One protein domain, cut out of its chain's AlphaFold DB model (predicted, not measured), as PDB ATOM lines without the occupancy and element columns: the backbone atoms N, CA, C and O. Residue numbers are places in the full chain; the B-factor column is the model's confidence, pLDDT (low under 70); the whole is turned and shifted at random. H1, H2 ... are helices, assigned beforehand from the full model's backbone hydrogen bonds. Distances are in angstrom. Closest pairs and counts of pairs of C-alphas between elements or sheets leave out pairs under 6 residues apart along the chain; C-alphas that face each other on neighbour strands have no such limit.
ATOM      1  N   LEU A 211     136.648 135.161  83.853       82.50
ATOM      2  CA  LEU A 211     136.071 133.878  83.422       82.50
ATOM      3  C   LEU A 211     137.112 132.889  82.886       82.50
ATOM      4  O   LEU A 211     136.852 131.693  82.775       82.50
ATOM      5  N   CYS A 212     138.265 133.402  82.481       81.56
ATOM      6  CA  CYS A 212     139.300 132.670  81.783       81.56
ATOM      7  C   CYS A 212     140.638 133.334  82.077       81.56
ATOM      8  O   CYS A 212     140.721 134.558  82.105       81.56
ATOM      9  N   SER A 213     141.701 132.544  82.195       81.81
ATOM     10  CA  SER A 213     143.076 133.047  82.334       81.81
ATOM     11  C   SER A 213     143.559 133.883  81.140       81.81
ATOM     12  O   SER A 213     144.600 134.521  81.208       81.81
ATOM     13  N   CYS A 214     142.825 133.843  80.031       83.94
ATOM     14  CA  CYS A 214     143.062 134.618  78.822       83.94
ATOM     15  C   CYS A 214     142.538 136.061  78.886       83.94
ATOM     16  O   CYS A 214     142.871 136.848  78.004       83.94
ATOM     17  N   GLY A 215     141.671 136.387  79.847       81.19
ATOM     18  CA  GLY A 215     141.045 137.700  79.983       81.19
ATOM     19  C   GLY A 215     141.375 138.327  81.331       81.19
ATOM     20  O   GLY A 215     141.540 137.619  82.324       81.19
ATOM     21  N   SER A 216     141.476 139.654  81.358       83.00
ATOM     22  CA  SER A 216     141.654 140.427  82.591       83.00
ATOM     23  C   SER A 216     140.340 140.609  83.342       83.00
ATOM     24  O   SER A 216     140.316 140.467  84.562       83.00
ATOM     25  N   ASP A 217     139.246 140.850  82.614       85.44
ATOM     26  CA  ASP A 217     137.946 141.137  83.209       85.44
ATOM     27  C   ASP A 217     136.955 139.987  82.999       85.44
ATOM     28  O   ASP A 217     136.999 139.255  82.010       85.44
ATOM     29  N   PHE A 218     135.969 139.864  83.895       88.44
ATOM     30  CA  PHE A 218     134.850 138.922  83.736       88.44
ATOM     31  C   PHE A 218     134.136 139.061  82.378       88.44
ATOM     32  O   PHE A 218     133.628 138.088  81.826       88.44
ATOM     33  N   TRP A 219     134.090 140.275  81.828       86.19
ATOM     34  CA  TRP A 219     133.390 140.573  80.578       86.19
ATOM     35  C   TRP A 219     134.223 140.262  79.323       86.19
ATOM     36  O   TRP A 219     133.643 140.159  78.236       86.19
ATOM     37  N   ASP A 220     135.534 140.047  79.473       84.50
ATOM     38  CA  ASP A 220     136.463 139.720  78.389       84.50
ATOM     39  C   ASP A 220     136.379 138.231  78.062       84.50
ATOM     40  O   ASP A 220     137.104 137.380  78.581       84.50
ATOM     41  N   SER A 221     135.445 137.898  77.179       77.06
ATOM     42  CA  SER A 221     135.267 136.535  76.691       77.06
ATOM     43  C   SER A 221     135.814 136.408  75.273       77.06
ATOM     44  O   SER A 221     135.441 137.160  74.376       77.06
ATOM     45  N   HIS A 222     136.665 135.400  75.063       79.50
ATOM     46  CA  HIS A 222     137.228 135.047  73.760       79.50
ATOM     47  C   HIS A 222     136.675 133.689  73.324       79.50
ATOM     48  O   HIS A 222     137.374 132.676  73.379       79.50
ATOM     49  N   PRO A 223     135.388 133.620  72.950       78.56
ATOM     50  CA  PRO A 223     134.748 132.344  72.672       78.56
ATOM     51  C   PRO A 223     135.443 131.601  71.520       78.56
ATOM     52  O   PRO A 223     135.567 130.383  71.588       78.56
ATOM     53  N   ASP A 224     135.990 132.317  70.531       80.12
ATOM     54  CA  ASP A 224     136.701 131.727  69.386       80.12
ATOM     55  C   ASP A 224     138.008 131.018  69.749       80.12
ATOM     56  O   ASP A 224     138.455 130.144  69.007       80.12
ATOM     57  N   THR A 225     138.620 131.375  70.874       79.31
ATOM     58  CA  THR A 225     139.882 130.777  71.322       79.31
ATOM     59  C   THR A 225     139.674 129.843  72.510       79.31
ATOM     60  O   THR A 225     140.315 128.798  72.592       79.31
ATOM     61  N   CYS A 226     138.743 130.172  73.408       81.06
ATOM     62  CA  CYS A 226     138.609 129.521  74.711       81.06
ATOM     63  C   CYS A 226     137.495 128.479  74.763       81.06
ATOM     64  O   CYS A 226     137.543 127.569  75.587       81.06
ATOM     65  N   ALA A 227     136.505 128.563  73.871       82.12
ATOM     66  CA  ALA A 227     135.399 127.611  73.820       82.12
ATOM     67  C   ALA A 227     135.596 126.515  72.755       82.12
ATOM     68  O   ALA A 227     134.633 125.850  72.386       82.12
ATOM     69  N   ASN A 228     136.822 126.277  72.278       77.44
ATOM     70  CA  ASN A 228     137.089 125.314  71.197       77.44
ATOM     71  C   ASN A 228     136.745 123.854  71.543       77.44
ATOM     72  O   ASN A 228     136.380 123.092  70.652       77.44
ATOM     73  N   ASN A 229     136.782 123.476  72.824       76.50
ATOM     74  CA  ASN A 229     136.360 122.142  73.277       76.50
ATOM     75  C   ASN A 229     134.855 122.053  73.585       76.50
ATOM     76  O   ASN A 229     134.351 120.984  73.930       76.50
ATOM     77  N   CYS A 230     134.120 123.164  73.505       78.50
ATOM     78  CA  CYS A 230     132.698 123.170  73.810       78.50
ATOM     79  C   CYS A 230     131.916 122.554  72.644       78.50
ATOM     80  O   CYS A 230     131.836 123.128  71.561       78.50
ATOM     81  N   VAL A 231     131.266 121.413  72.892       77.62
ATOM     82  CA  VAL A 231     130.440 120.681  71.908       77.62
ATOM     83  C   VAL A 231     129.313 121.532  71.296       77.62
ATOM     84  O   VAL A 231     128.823 121.237  70.203       77.62
ATOM     85  N   PHE A 232     128.921 122.611  71.979       74.81
ATOM     86  CA  PHE A 232     127.887 123.551  71.543       74.81
ATOM     87  C   PHE A 232     128.435 124.761  70.785       74.81
ATOM     88  O   PHE A 232     127.675 125.467  70.112       74.81
ATOM     89  N   TYR A 233     129.732 125.030  70.893       77.69
ATOM     90  CA  TYR A 233     130.354 126.178  70.265       77.69
ATOM     91  C   TYR A 233     130.587 125.901  68.775       77.69
ATOM     92  O   TYR A 233     131.072 124.841  68.397       77.69
ATOM     93  N   LYS A 234     130.145 126.822  67.907       74.88
ATOM     94  CA  LYS A 234     130.142 126.694  66.430       74.88
ATOM     95  C   LYS A 234     129.407 125.469  65.852       74.88
ATOM     96  O   LYS A 234     129.371 125.294  64.636       74.88
ATOM     97  N   ASN A 235     128.735 124.665  66.674       75.06
ATOM     98  CA  ASN A 235     127.982 123.502  66.220       75.06
ATOM     99  C   ASN A 235     126.473 123.783  66.173       75.06
ATOM    100  O   ASN A 235     125.728 123.507  67.116       75.06
ATOM    101  N   HIS A 236     126.000 124.308  65.040       71.88
ATOM    102  CA  HIS A 236     124.569 124.565  64.830       71.88
ATOM    103  C   HIS A 236     123.727 123.280  64.892       71.88
ATOM    104  O   HIS A 236     122.626 123.294  65.435       71.88
ATOM    105  N   LYS A 237     124.266 122.147  64.420       71.12
ATOM    106  CA  LYS A 237     123.582 120.841  64.454       71.12
ATOM    107  C   LYS A 237     123.474 120.291  65.882       71.12
ATOM    108  O   LYS A 237     122.427 119.771  66.267       71.12
ATOM    109  N   GLY A 238     124.531 120.445  66.679       62.62
ATOM    110  CA  GLY A 238     124.577 120.075  68.097       62.62
ATOM    111  C   GLY A 238     123.630 120.919  68.949       62.62
ATOM    112  O   GLY A 238     122.884 120.376  69.759       62.62
ATOM    113  N   ARG A 239     123.561 122.236  68.698       63.62
ATOM    114  CA  ARG A 239     122.593 123.128  69.363       63.62
ATOM    115  C   ARG A 239     121.147 122.751  69.057       63.62
ATOM    116  O   ARG A 239     120.349 122.652  69.982       63.62
ATOM    117  N   SER A 240     120.803 122.528  67.788       62.94
ATOM    118  CA  SER A 240     119.427 122.184  67.410       62.94
ATOM    119  C   SER A 240     119.004 120.810  67.932       62.94
ATOM    120  O   SER A 240     117.890 120.672  68.427       62.94
ATOM    121  N   SER A 241     119.889 119.812  67.875       58.94
ATOM    122  CA  SER A 241     119.583 118.460  68.365       58.94
ATOM    123  C   SER A 241     119.470 118.380  69.889       58.94
ATOM    124  O   SER A 241     118.579 117.699  70.381       58.94
ATOM    125  N   CYS A 242     120.301 119.106  70.642       59.31
ATOM    126  CA  CYS A 242     120.220 119.137  72.104       59.31
ATOM    127  C   CYS A 242     118.986 119.916  72.600       59.31
ATOM    128  O   CYS A 242     118.307 119.482  73.527       59.31
ATOM    129  N   PHE A 243     118.610 121.006  71.913       58.06
ATOM    130  CA  PHE A 243     117.382 121.749  72.224       58.06
ATOM    131  C   PHE A 243     116.108 120.943  71.913       58.06
ATOM    132  O   PHE A 243     115.122 121.054  72.633       58.06
ATOM    133  N   GLN A 244     116.128 120.100  70.875       56.59
ATOM    134  CA  GLN A 244     115.014 119.200  70.544       56.59
ATOM    135  C   GLN A 244     114.868 118.025  71.522       56.59
ATOM    136  O   GLN A 244     113.768 117.498  71.659       56.59
ATOM    137  N   ARG A 245     115.958 117.603  72.178       55.91
ATOM    138  CA  ARG A 245     115.967 116.447  73.091       55.91
ATOM    139  C   ARG A 245     115.749 116.807  74.562       55.91
ATOM    140  O   ARG A 245     115.422 115.928  75.342       55.91
ATOM    141  N   GLY A 246     115.837 118.089  74.930       53.31
ATOM    142  CA  GLY A 246     115.540 118.551  76.292       53.31
ATOM    143  C   GLY A 246     116.639 118.269  77.323       53.31
ATOM    144  O   GLY A 246     116.418 118.482  78.510       53.31
ATOM    145  N   ASP A 247     117.834 117.867  76.890       53.09
ATOM    146  CA  ASP A 247     118.921 117.373  77.753       53.09
ATOM    147  C   ASP A 247     119.691 118.476  78.523       53.09
ATOM    148  O   ASP A 247     120.823 118.268  78.946       53.09
ATOM    149  N   ILE A 248     119.132 119.683  78.687       50.38
ATOM    150  CA  ILE A 248     119.867 120.853  79.224       50.38
ATOM    151  C   ILE A 248     119.830 120.948  80.769       50.38
ATOM    152  O   ILE A 248     120.479 121.815  81.346       50.38
ATOM    153  N   TRP A 249     119.156 120.032  81.468       41.09
ATOM    154  CA  TRP A 249     119.199 119.958  82.936       41.09
ATOM    155  C   TRP A 249     119.318 118.505  83.413       41.09
ATOM    156  O   TRP A 249     118.303 117.849  83.644       41.09
ATOM    157  N   ALA A 250     120.549 118.019  83.566       33.50
ATOM    158  CA  ALA A 250     120.882 116.807  84.317       33.50
ATOM    159  C   ALA A 250     122.223 116.996  85.034       33.50
ATOM    160  O   ALA A 250     123.150 117.542  84.393       33.50
TER     161      ALA A 250
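AT A GLANCE: This is residues 211 to 250 of the 250 residues of an uncharacterized protein of Ficedula albicollis (UniProt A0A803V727). Little regular structure: a loose, winding thread with an open loop, residues 211 to 222, at one end and helix H2 at the other, the short helix H1 and a link lying between. Residues 243 to 250, of which 243 to 245 belong to H2, stick out. The printed part has 40 residues with two named helices, H1 then H2, and no named strand; the class is all helix, with 14 residues in named elements. It is loose, with a radius of gyration of the C-alphas of 12.9 A, and elongated, spanning 36 by 20 by 14 A.

IN THESE COORDINATES: Start at C-alpha 211, (136.071, 133.878, 83.422). At C-alpha 223, (134.748, 132.344, 72.672), H1 begins, residues 223 to 226. Find H2, residues 236 to 245, running 14.4 A to C-alpha 245 at (115.967, 116.447, 73.091).

HOW THE PARTS SIT: H1 and H2 are apart, joined by a short link of 9 residues. In H2 every O i to N i+4 pair is within hydrogen-bond range; H1 is too short for such a pair.

THE WHOLE: The farthest C-alphas, of Ser 216 and Arg 245, are 36.4 A apart. The printed part has no cut; residues 238 to 250 are under pLDDT 70.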